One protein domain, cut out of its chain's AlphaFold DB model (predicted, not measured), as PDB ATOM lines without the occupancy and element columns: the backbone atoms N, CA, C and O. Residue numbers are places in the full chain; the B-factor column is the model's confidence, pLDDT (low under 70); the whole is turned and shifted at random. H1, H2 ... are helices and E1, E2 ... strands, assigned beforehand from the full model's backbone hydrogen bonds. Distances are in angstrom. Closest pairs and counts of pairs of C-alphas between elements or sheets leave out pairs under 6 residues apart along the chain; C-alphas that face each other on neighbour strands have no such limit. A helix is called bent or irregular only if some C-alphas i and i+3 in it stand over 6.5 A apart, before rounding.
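This is residues 158 to 243 of the 256 residues of an uncharacterized protein of Actinoplanes campanulatus (UniProt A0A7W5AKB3). A long antiparallel two-stranded hairpin, E1 and E2, reaches from a small head where H1 and H2 meet its open end; H3 leads away from that end. The 86 printed residues, class mixed, hold three named helices and two strands, ordered H1 H2 E1 E2 H3. The whole is elongated, 52 by 29 by 21 A, and only just compact, close to loose, with radius of gyration of the C-alphas 14.4 A.

H1, residues 158 to 168, begins at C-alpha 158 (0.976, 46.882, -7.369). H2 is 183 to 187, E1 202 to 211, 28.4 A, and E2 214 to 224, 27.6 A. H3, 226 to 242, 23.4 A, ends at C-alpha 242 (0.695, 49.102, -19.806).

H1 and H2 touch, closest C-alphas Leu 159 and Ser 183, 6.3 A. H1 and E2 have closest C-alphas Val 166 and Arg 223, 6.2 A. In the hairpin, N 205 and O 221 are within hydrogen-bond range, 2.9 A. E2 bends by 64 degrees at residue 219. H3 is near H1 and apart from H2. H3 is irregular: C-alphas 234 and 237 are 7.9 A apart. Every O i to N i+4 pair is within hydrogen-bond range in H1 and H2, 11 of 13 in H3.

The C-alphas of Asp 212 and Leu 241, the two farthest apart, are 52.2 A apart. The printed part has no cut. The links H1 to H2 and H2 to E1 are long. Residues 190 and 192 to 197 have pLDDT under 70.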
ATOM      1  N   TRP A 158       0.447  47.251  -8.678       85.12
ATOM      2  CA  TRP A 158       0.976  46.882  -7.369       85.12
ATOM      3  C   TRP A 158       1.299  45.387  -7.267       85.12
ATOM      4  O   TRP A 158       2.395  45.040  -6.836       85.12
ATOM      5  N   LEU A 159       0.384  44.514  -7.711       87.75
ATOM      6  CA  LEU A 159       0.628  43.067  -7.738       87.75
ATOM      7  C   LEU A 159       1.760  42.710  -8.707       87.75
ATOM      8  O   LEU A 159       2.559  41.832  -8.401       87.75
ATOM      9  N   TRP A 160       1.865  43.431  -9.825       89.31
ATOM     10  CA  TRP A 160       2.965  43.289 -10.772       89.31
ATOM     11  C   TRP A 160       4.318  43.644 -10.141       89.31
ATOM     12  O   TRP A 160       5.243  42.843 -10.213       89.31
ATOM     13  N   ARG A 161       4.428  44.773  -9.423       89.31
ATOM     14  CA  ARG A 161       5.658  45.114  -8.673       89.31
ATOM     15  C   ARG A 161       6.002  44.070  -7.613       89.31
ATOM     16  O   ARG A 161       7.171  43.746  -7.441       89.31
ATOM     17  N   SER A 162       5.003  43.549  -6.897       90.62
ATOM     18  CA  SER A 162       5.227  42.489  -5.909       90.62
ATOM     19  C   SER A 162       5.740  41.203  -6.556       90.62
ATOM     20  O   SER A 162       6.666  40.605  -6.020       90.62
ATOM     21  N   LEU A 163       5.195  40.813  -7.713       90.88
ATOM     22  CA  LEU A 163       5.670  39.646  -8.455       90.88
ATOM     23  C   LEU A 163       7.101  39.853  -8.978       90.88
ATOM     24  O   LEU A 163       7.942  38.984  -8.778       90.88
ATOM     25  N   LEU A 164       7.408  41.028  -9.543       91.19
ATOM     26  CA  LEU A 164       8.766  41.395  -9.966       91.19
ATOM     27  C   LEU A 164       9.773  41.343  -8.813       91.19
ATOM     28  O   LEU A 164      10.898  40.902  -9.011       91.19
ATOM     29  N   LYS A 165       9.374  41.756  -7.605       90.62
ATOM     30  CA  LYS A 165      10.233  41.683  -6.416       90.62
ATOM     31  C   LYS A 165      10.588  40.237  -6.052       90.62
ATOM     32  O   LYS A 165      11.724  39.972  -5.676       90.62
ATOM     33  N   VAL A 166       9.633  39.311  -6.165       91.19
ATOM     34  CA  VAL A 166       9.884  37.877  -5.939       91.19
ATOM     35  C   VAL A 166      10.749  37.300  -7.060       91.19
ATOM     36  O   VAL A 166      11.687  36.566  -6.776       91.19
ATOM     37  N   ALA A 167      10.495  37.686  -8.313       90.75
ATOM     38  CA  ALA A 167      11.306  37.278  -9.459       90.75
ATOM     39  C   ALA A 167      12.771  37.727  -9.329       90.75
ATOM     40  O   ALA A 167      13.682  36.940  -9.557       90.75
ATOM     41  N   ALA A 168      12.998  38.971  -8.900       88.19
ATOM     42  CA  ALA A 168      14.331  39.536  -8.693       88.19
ATOM     43  C   ALA A 168      15.135  38.808  -7.603       88.19
ATOM     44  O   ALA A 168      16.362  38.812  -7.644       88.19
ATOM     45  N   ALA A 169      14.460  38.170  -6.639       88.06
ATOM     46  CA  ALA A 169      15.111  37.366  -5.608       88.06
ATOM     47  C   ALA A 169      15.591  35.992  -6.123       88.06
ATOM     48  O   ALA A 169      16.318  35.298  -5.413       88.06
ATOM     49  N   GLY A 170      15.204  35.591  -7.340       86.06
ATOM     50  CA  GLY A 170      15.681  34.376  -7.996       86.06
ATOM     51  C   GLY A 170      15.486  33.104  -7.163       86.06
ATOM     52  O   GLY A 170      14.491  32.934  -6.454       86.06
ATOM     53  N   THR A 171      16.456  32.194  -7.249       85.00
ATOM     54  CA  THR A 171      16.465  30.921  -6.509       85.00
ATOM     55  C   THR A 171      16.644  31.108  -5.005       85.00
ATOM     56  O   THR A 171      16.148  30.293  -4.226       85.00
ATOM     57  N   GLU A 172      17.288  32.195  -4.576       87.62
ATOM     58  CA  GLU A 172      17.416  32.534  -3.157       87.62
ATOM     59  C   GLU A 172      16.048  32.747  -2.514       87.62
ATOM     60  O   GLU A 172      15.844  32.347  -1.370       87.62
ATOM     61  N   GLY A 173      15.084  33.278  -3.267       88.75
ATOM     62  CA  GLY A 173      13.745  33.575  -2.779       88.75
ATOM     63  C   GLY A 173      13.708  34.818  -1.890       88.75
ATOM     64  O   GLY A 173      14.702  35.242  -1.301       88.75
ATOM     65  N   LEU A 174      12.534  35.434  -1.809       92.06
ATOM     66  CA  LEU A 174      12.321  36.650  -1.035       92.06
ATOM     67  C   LEU A 174      11.956  36.294   0.418       92.06
ATOM     68  O   LEU A 174      11.044  35.487   0.602       92.06
ATOM     69  N   PRO A 175      12.574  36.902   1.449       90.50
ATOM     70  CA  PRO A 175      12.200  36.661   2.844       90.50
ATOM     71  C   PRO A 175      10.697  36.849   3.097       90.50
ATOM     72  O   PRO A 175      10.067  37.731   2.501       90.50
ATOM     73  N   GLU A 176      10.106  36.046   3.991       84.94
ATOM     74  CA  GLU A 176       8.656  36.069   4.241       84.94
ATOM     75  C   GLU A 176       8.129  37.478   4.578       84.94
ATOM     76  O   GLU A 176       7.065  37.887   4.097       84.94
ATOM     77  N   THR A 177       8.897  38.228   5.369       83.00
ATOM     78  CA  THR A 177       8.584  39.584   5.847       83.00
ATOM     79  C   THR A 177       8.597  40.642   4.752       83.00
ATOM     80  O   THR A 177       7.989  41.704   4.904       83.00
ATOM     81  N   ASP A 178       9.273  40.362   3.641       85.19
ATOM     82  CA  ASP A 178       9.608  41.364   2.638       85.19
ATOM     83  C   ASP A 178       8.577  41.433   1.513       85.19
ATOM     84  O   ASP A 178       8.571  42.392   0.727       85.19
ATOM     85  N   LEU A 179       7.673  40.457   1.430       84.31
ATOM     86  CA  LEU A 179       6.569  40.497   0.485       84.31
ATOM     87  C   LEU A 179       5.520  41.519   0.946       84.31
ATOM     88  O   LEU A 179       4.954  41.444   2.036       84.31
ATOM     89  N   TRP A 180       5.255  42.518   0.103       77.25
ATOM     90  CA  TRP A 180       4.511  43.703   0.522       77.25
ATOM     91  C   TRP A 180       3.063  43.414   0.934       77.25
ATOM     92  O   TRP A 180       2.207  43.086   0.107       77.25
ATOM     93  N   GLY A 181       2.755  43.669   2.207       76.56
ATOM     94  CA  GLY A 181       1.397  43.792   2.732       76.56
ATOM     95  C   GLY A 181       0.499  42.596   2.409       76.56
ATOM     96  O   GLY A 181       0.734  41.476   2.849       76.56
ATOM     97  N   ARG A 182      -0.585  42.841   1.664       82.56
ATOM     98  CA  ARG A 182      -1.588  41.813   1.333       82.56
ATOM     99  C   ARG A 182      -1.279  41.013   0.065       82.56
ATOM    100  O   ARG A 182      -2.112  40.203  -0.324       82.56
ATOM    101  N   SER A 183      -0.147  41.246  -0.602       83.81
ATOM    102  CA  SER A 183       0.118  40.675  -1.932       83.81
ATOM    103  C   SER A 183       0.157  39.147  -1.891       83.81
ATOM    104  O   SER A 183      -0.408  38.513  -2.780       83.81
ATOM    105  N   LYS A 184       0.662  38.564  -0.792       85.00
ATOM    106  CA  LYS A 184       0.630  37.117  -0.530       85.00
ATOM    107  C   LYS A 184      -0.755  36.486  -0.663       85.00
ATOM    108  O   LYS A 184      -0.877  35.419  -1.242       85.00
ATOM    109  N   PHE A 185      -1.813  37.180  -0.236       82.81
ATOM    110  CA  PHE A 185      -3.174  36.651  -0.341       82.81
ATOM    111  C   PHE A 185      -3.676  36.577  -1.782       82.81
ATOM    112  O   PHE A 185      -4.590  35.817  -2.045       82.81
ATOM    113  N   TYR A 186      -3.127  37.366  -2.707       82.88
ATOM    114  CA  TYR A 186      -3.583  37.401  -4.100       82.88
ATOM    115  C   TYR A 186      -2.665  36.616  -5.045       82.88
ATOM    116  O   TYR A 186      -3.136  36.105  -6.060       82.88
ATOM    117  N   LEU A 187      -1.370  36.534  -4.718       88.00
ATOM    118  CA  LEU A 187      -0.352  35.864  -5.531       88.00
ATOM    119  C   LEU A 187      -0.019  34.456  -5.037       88.00
ATOM    120  O   LEU A 187       0.367  33.633  -5.856       88.00
ATOM    121  N   GLY A 188      -0.132  34.191  -3.732       85.56
ATOM    122  CA  GLY A 188       0.363  32.961  -3.114       85.56
ATOM    123  C   GLY A 188      -0.383  31.705  -3.558       85.56
ATOM    124  O   GLY A 188      -1.508  31.803  -4.036       85.56
ATOM    125  N   VAL A 189       0.194  30.524  -3.368       82.31
ATOM    126  CA  VAL A 189      -0.525  29.243  -3.443       82.31
ATOM    127  C   VAL A 189      -1.381  29.060  -2.182       82.31
ATOM    128  O   VAL A 189      -0.997  29.471  -1.088       82.31
ATOM    129  N   GLY A 190      -2.578  28.483  -2.327       68.56
ATOM    130  CA  GLY A 190      -3.418  28.063  -1.195       68.56
ATOM    131  C   GLY A 190      -4.147  29.176  -0.431       68.56
ATOM    132  O   GLY A 190      -4.857  28.886   0.534       68.56
ATOM    133  N   PHE A 191      -4.036  30.443  -0.846       72.00
ATOM    134  CA  PHE A 191      -4.797  31.535  -0.239       72.00
ATOM    135  C   PHE A 191      -6.175  31.693  -0.889       72.00
ATOM    136  O   PHE A 191      -6.348  31.523  -2.089       72.00
ATOM    137  N   ARG A 192      -7.177  32.061  -0.082       60.91
ATOM    138  CA  ARG A 192      -8.555  32.298  -0.546       60.91
ATOM    139  C   ARG A 192      -9.085  33.669  -0.135       60.91
ATOM    140  O   ARG A 192      -9.979  33.756   0.715       60.91
ATOM    141  N   PRO A 193      -8.536  34.776  -0.660       59.75
ATOM    142  CA  PRO A 193      -9.070  36.098  -0.368       59.75
ATOM    143  C   PRO A 193     -10.535  36.169  -0.817       59.75
ATOM    144  O   PRO A 193     -10.846  36.020  -1.992       59.75
ATOM    145  N   GLN A 194     -11.449  36.414   0.127       53.91
ATOM    146  CA  GLN A 194     -12.890  36.526  -0.154       53.91
ATOM    147  C   GLN A 194     -13.504  35.252  -0.779       53.91
ATOM    148  O   GLN A 194     -14.512  35.336  -1.475       53.91
ATOM    149  N   GLY A 195     -12.914  34.078  -0.520       52.31
ATOM    150  CA  GLY A 195     -13.435  32.782  -0.974       52.31
ATOM    151  C   GLY A 195     -13.054  32.382  -2.404       52.31
ATOM    152  O   GLY A 195     -13.471  31.316  -2.845       52.31
ATOM    153  N   VAL A 196     -12.262  33.195  -3.109       53.66
ATOM    154  CA  VAL A 196     -11.716  32.875  -4.439       53.66
ATOM    155  C   VAL A 196     -10.263  32.454  -4.288       53.66
ATOM    156  O   VAL A 196      -9.527  33.122  -3.562       53.66
ATOM    157  N   ASP A 197      -9.853  31.382  -4.965       65.69
ATOM    158  CA  ASP A 197      -8.454  30.954  -4.975       65.69
ATOM    159  C   ASP A 197      -7.552  32.072  -5.517       65.69
ATOM    160  O   ASP A 197      -7.838  32.733  -6.522       65.69
ATOM    161  N   SER A 198      -6.460  32.315  -4.803       76.56
ATOM    162  CA  SER A 198      -5.368  33.155  -5.261       76.56
ATOM    163  C   SER A 198      -4.726  32.564  -6.514       76.56
ATOM    164  O   SER A 198      -4.905  31.399  -6.858       76.56
ATOM    165  N   ARG A 199      -3.951  33.383  -7.225       80.25
ATOM    166  CA  ARG A 199      -3.448  33.015  -8.556       80.25
ATOM    167  C   ARG A 199      -2.339  31.961  -8.554       80.25
ATOM    168  O   ARG A 199      -1.961  31.524  -9.631       80.25
ATOM    169  N   GLY A 200      -1.795  31.602  -7.389       86.56
ATOM    170  CA  GLY A 200      -0.750  30.582  -7.278       86.56
ATOM    171  C   GLY A 200       0.531  30.917  -8.043       86.56
ATOM    172  O   GLY A 200       1.190  30.015  -8.537       86.56
ATOM    173  N   LEU A 201       0.872  32.203  -8.175       90.75
ATOM    174  CA  LEU A 201       2.062  32.679  -8.894       90.75
ATOM    175  C   LEU A 201       3.326  32.671  -8.024       90.75
ATOM    176  O   LEU A 201       4.440  32.750  -8.539       90.75
ATOM    177  N   VAL A 202       3.163  32.629  -6.702       90.75
ATOM    178  CA  VAL A 202       4.273  32.511  -5.750       90.75
ATOM    179  C   VAL A 202       3.946  31.471  -4.695       90.75
ATOM    180  O   VAL A 202       2.783  31.309  -4.332       90.75
ATOM    181  N   ASP A 203       4.962  30.803  -4.173       91.56
ATOM    182  CA  ASP A 203       4.816  29.818  -3.106       91.56
ATOM    183  C   ASP A 203       5.774  30.110  -1.951       91.56
ATOM    184  O   ASP A 203       6.830  30.721  -2.152       91.56
ATOM    185  N   LEU A 204       5.374  29.725  -0.739       90.38
ATOM    186  CA  LEU A 204       6.161  29.905   0.476       90.38
ATOM    187  C   LEU A 204       6.923  28.612   0.771       90.38
ATOM    188  O   LEU A 204       6.343  27.633   1.233       90.38
ATOM    189  N   VAL A 205       8.228  28.619   0.516       88.56
ATOM    190  CA  VAL A 205       9.079  27.427   0.594       88.56
ATOM    191  C   VAL A 205       9.935  27.479   1.866       88.56
ATOM    192  O   VAL A 205      10.526  28.530   2.141       88.56
ATOM    193  N   PRO A 206      10.022  26.389   2.653       89.94
ATOM    194  CA  PRO A 206      10.934  26.320   3.789       89.94
ATOM    195  C   PRO A 206      12.393  26.283   3.316       89.94
ATOM    196  O   PRO A 206      12.736  25.616   2.341       89.94
ATOM    197  N   VAL A 207      13.255  27.001   4.027       88.81
ATOM    198  CA  VAL A 207      14.710  26.896   3.927       88.81
ATOM    199  C   VAL A 207      15.179  26.092   5.128       88.81
ATOM    200  O   VAL A 207      14.995  26.511   6.272       88.81
ATOM    201  N   GLU A 208      15.752  24.929   4.856       88.94
ATOM    202  CA  GLU A 208      16.270  24.026   5.876       88.94
ATOM    203  C   GLU A 208      17.741  24.321   6.178       88.94
ATOM    204  O   GLU A 208      18.501  24.755   5.309       88.94
ATOM    205  N   GLU A 209      18.129  24.109   7.429       87.25
ATOM    206  CA  GLU A 209      19.508  24.172   7.888       87.25
ATOM    207  C   GLU A 209      19.827  22.895   8.662       87.25
ATOM    208  O   GLU A 209      19.083  22.498   9.560       87.25
ATOM    209  N   ASP A 210      20.937  22.257   8.294       85.69
ATOM    210  CA  ASP A 210      21.445  21.079   8.982       85.69
ATOM    211  C   ASP A 210      22.398  21.509  10.095       85.69
ATOM    212  O   ASP A 210      23.469  22.068   9.838       85.69
ATOM    213  N   VAL A 211      22.036  21.199  11.338       82.19
ATOM    214  CA  VAL A 211      22.928  21.356  12.492       82.19
ATOM    215  C   VAL A 211      23.052  20.010  13.185       82.19
ATOM    216  O   VAL A 211      22.056  19.388  13.549       82.19
ATOM    217  N   ASP A 212      24.290  19.532  13.316       81.38
ATOM    218  CA  ASP A 212      24.635  18.261  13.964       81.38
ATOM    219  C   ASP A 212      23.841  17.046  13.437       81.38
ATOM    220  O   ASP A 212      23.461  16.143  14.182       81.38
ATOM    221  N   GLY A 213      23.578  17.017  12.125       82.88
ATOM    222  CA  GLY A 213      22.852  15.927  11.461       82.88
ATOM    223  C   GLY A 213      21.330  15.965  11.638       82.88
ATOM    224  O   GLY A 213      20.659  15.003  11.268       82.88
ATOM    225  N   THR A 214      20.785  17.054  12.186       77.44
ATOM    226  CA  THR A 214      19.341  17.302  12.272       77.44
ATOM    227  C   THR A 214      18.961  18.478  11.372       77.44
ATOM    228  O   THR A 214      19.412  19.598  11.612       77.44
ATOM    229  N   SER A 215      18.112  18.227  10.370       84.19
ATOM    230  CA  SER A 215      17.504  19.282   9.546       84.19
ATOM    231  C   SER A 215      16.375  19.961  10.322       84.19
ATOM    232  O   SER A 215      15.470  19.290  10.837       84.19
ATOM    233  N   TYR A 216      16.410  21.290  10.410       86.75
ATOM    234  CA  TYR A 216      15.275  22.098  10.854       86.75
ATOM    235  C   TYR A 216      14.971  23.216   9.859       86.75
ATOM    236  O   TYR A 216      15.842  23.714   9.151       86.75
ATOM    237  N   VAL A 217      13.712  23.658   9.836       88.19
ATOM    238  CA  VAL A 217      13.304  24.826   9.046       88.19
ATOM    239  C   VAL A 217      13.844  26.086   9.716       88.19
ATOM    240  O   VAL A 217      13.380  26.475  10.789       88.19
ATOM    241  N   LYS A 218      14.821  26.727   9.079       87.88
ATOM    242  CA  LYS A 218      15.431  27.979   9.536       87.88
ATOM    243  C   LYS A 218      14.510  29.167   9.293       87.88
ATOM    244  O   LYS A 218      14.321  30.004  10.171       87.88
ATOM    245  N   GLU A 219      13.952  29.247   8.091       88.56
ATOM    246  CA  GLU A 219      13.075  30.337   7.669       88.56
ATOM    247  C   GLU A 219      12.197  29.926   6.484       88.56
ATOM    248  O   GLU A 219      12.382  28.864   5.895       88.56
ATOM    249  N   PHE A 220      11.248  30.785   6.116       89.31
ATOM    250  CA  PHE A 220      10.445  30.627   4.911       89.31
ATOM    251  C   PHE A 220      10.752  31.734   3.904       89.31
ATOM    252  O   PHE A 220      10.913  32.905   4.266       89.31
ATOM    253  N   ARG A 221      10.790  31.371   2.620       92.75
ATOM    254  CA  ARG A 221      11.034  32.308   1.520       92.75
ATOM    255  C   ARG A 221      10.015  32.150   0.403       92.75
ATOM    256  O   ARG A 221       9.666  31.043   0.003       92.75
ATOM    257  N   TRP A 222       9.553  33.278  -0.126       93.12
ATOM    258  CA  TRP A 222       8.683  33.339  -1.292       93.12
ATOM    259  C   TRP A 222       9.484  33.087  -2.564       93.12
ATOM    260  O   TRP A 222      10.470  33.777  -2.828       93.12
ATOM    261  N   ARG A 223       9.029  32.148  -3.388       92.88
ATOM    262  CA  ARG A 223       9.602  31.855  -4.708       92.88
ATOM    263  C   ARG A 223       8.523  31.905  -5.779       92.88
ATOM    264  O   ARG A 223       7.347  31.704  -5.483       92.88
ATOM    265  N   LEU A 224       8.916  32.180  -7.023       91.88
ATOM    266  CA  LEU A 224       8.015  32.009  -8.161       91.88
ATOM    267  C   LEU A 224       7.647  30.531  -8.304       91.88
ATOM    268  O   LEU A 224       8.525  29.665  -8.262       91.88
ATOM    269  N   THR A 225       6.363  30.268  -8.519       88.44
ATOM    270  CA  THR A 225       5.909  28.976  -9.038       88.44
ATOM    271  C   THR A 225       6.194  28.886 -10.531       88.44
ATOM    272  O   THR A 225       6.566  29.873 -11.177       88.44
ATOM    273  N   GLU A 226       5.983  27.707 -11.107       79.50
ATOM    274  CA  GLU A 226       6.075  27.535 -12.553       79.50
ATOM    275  C   GLU A 226       4.996  28.342 -13.287       79.50
ATOM    276  O   GLU A 226       5.266  29.005 -14.288       79.50
ATOM    277  N   GLU A 227       3.787  28.391 -12.729       77.12
ATOM    278  CA  GLU A 227       2.701  29.252 -13.187       77.12
ATOM    279  C   GLU A 227       3.084  30.734 -13.095       77.12
ATOM    280  O   GLU A 227       2.789  31.504 -14.006       77.12
ATOM    281  N   GLY A 228       3.789  31.132 -12.032       84.50
ATOM    282  CA  GLY A 228       4.349  32.470 -11.860       84.50
ATOM    283  C   GLY A 228       5.324  32.855 -12.965       84.50
ATOM    284  O   GLY A 228       5.181  33.927 -13.557       84.50
ATOM    285  N   ARG A 229       6.283  31.976 -13.280       83.69
ATOM    286  CA  ARG A 229       7.243  32.190 -14.377       83.69
ATOM    287  C   ARG A 229       6.537  32.280 -15.726       83.69
ATOM    288  O   ARG A 229       6.766  33.229 -16.472       83.69
ATOM    289  N   ARG A 230       5.625  31.345 -16.006       75.00
ATOM    290  CA  ARG A 230       4.838  31.331 -17.244       75.00
ATOM    291  C   ARG A 230       4.017  32.606 -17.404       75.00
ATOM    292  O   ARG A 230       4.106  33.253 -18.439       75.00
ATOM    293  N   HIS A 231       3.319  33.034 -16.349       83.69
ATOM    294  CA  HIS A 231       2.570  34.295 -16.329       83.69
ATOM    295  C   HIS A 231       3.456  35.478 -16.721       83.69
ATOM    296  O   HIS A 231       3.047  36.341 -17.498       83.69
ATOM    297  N   MET A 232       4.659  35.559 -16.148       85.88
ATOM    298  CA  MET A 232       5.592  36.639 -16.456       85.88
ATOM    299  C   MET A 232       6.015  36.615 -17.921       85.88
ATOM    300  O   MET A 232       5.983  37.669 -18.550       85.88
ATOM    301  N   ASN A 233       6.358  35.444 -18.456       80.44
ATOM    302  CA  ASN A 233       6.801  35.288 -19.840       80.44
ATOM    303  C   ASN A 233       5.685  35.615 -20.842       80.44
ATOM    304  O   ASN A 233       5.906  36.400 -21.763       80.44
ATOM    305  N   ASP A 234       4.479  35.098 -20.608       73.69
ATOM    306  CA  ASP A 234       3.333  35.260 -21.507       73.69
ATOM    307  C   ASP A 234       2.852  36.717 -21.586       73.69
ATOM    308  O   ASP A 234       2.371  37.166 -22.624       73.69
ATOM    309  N   HIS A 235       3.010  37.480 -20.499       79.62
ATOM    310  CA  HIS A 235       2.432  38.819 -20.364       79.62
ATOM    311  C   HIS A 235       3.460  39.954 -20.250       79.62
ATOM    312  O   HIS A 235       3.088  41.107 -20.012       79.62
ATOM    313  N   LEU A 236       4.761  39.680 -20.408       80.12
ATOM    314  CA  LEU A 236       5.813  40.685 -20.201       80.12
ATOM    315  C   LEU A 236       5.654  41.904 -21.115       80.12
ATOM    316  O   LEU A 236       5.821  43.045 -20.677       80.12
ATOM    317  N   ALA A 237       5.335  41.661 -22.389       70.56
ATOM    318  CA  ALA A 237       5.124  42.711 -23.380       70.56
ATOM    319  C   ALA A 237       3.912  43.583 -23.021       70.56
ATOM    320  O   ALA A 237       4.007  44.812 -23.054       70.56
ATOM    321  N   ASP A 238       2.818  42.957 -22.580       74.25
ATOM    322  CA  ASP A 238       1.611  43.655 -22.141       74.25
ATOM    323  C   ASP A 238       1.891  44.543 -20.926       74.25
ATOM    324  O   ASP A 238       1.442  45.689 -20.869       74.25
ATOM    325  N   TYR A 239       2.668  44.051 -19.957       80.81
ATOM    326  CA  TYR A 239       3.048  44.842 -18.789       80.81
ATOM    327  C   TYR A 239       3.979  46.000 -19.132       80.81
ATOM    328  O   TYR A 239       3.802  47.080 -18.571       80.81
ATOM    329  N   ARG A 240       4.930  45.818 -20.056       77.56
ATOM    330  CA  ARG A 240       5.804  46.905 -20.531       77.56
ATOM    331  C   ARG A 240       5.011  48.003 -21.231       77.56
ATOM    332  O   ARG A 240       5.279  49.178 -21.004       77.56
ATOM    333  N   LEU A 241       4.023  47.627 -22.043       71.62
ATOM    334  CA  LEU A 241       3.141  48.580 -22.713       71.62
ATOM    335  C   LEU A 241       2.246  49.321 -21.711       71.62
ATOM    336  O   LEU A 241       2.008  50.519 -21.844       71.62
ATOM    337  N   ARG A 242       1.729  48.599 -20.715       71.75
ATOM    338  CA  ARG A 242       0.695  49.102 -19.806       71.75
ATOM    339  C   ARG A 242       1.236  49.856 -18.595       71.75
ATOM    340  O   ARG A 242       0.555  50.754 -18.107       71.75
ATOM    341  N   TYR A 243       2.408  49.471 -18.104       81.00
ATOM    342  CA  TYR A 243       3.079  50.073 -16.953       81.00
ATOM    343  C   TYR A 243       4.537  50.423 -17.304       81.00
ATOM    344  O   TYR A 243       5.466  49.862 -16.711       81.00
TER     345      TYR A 243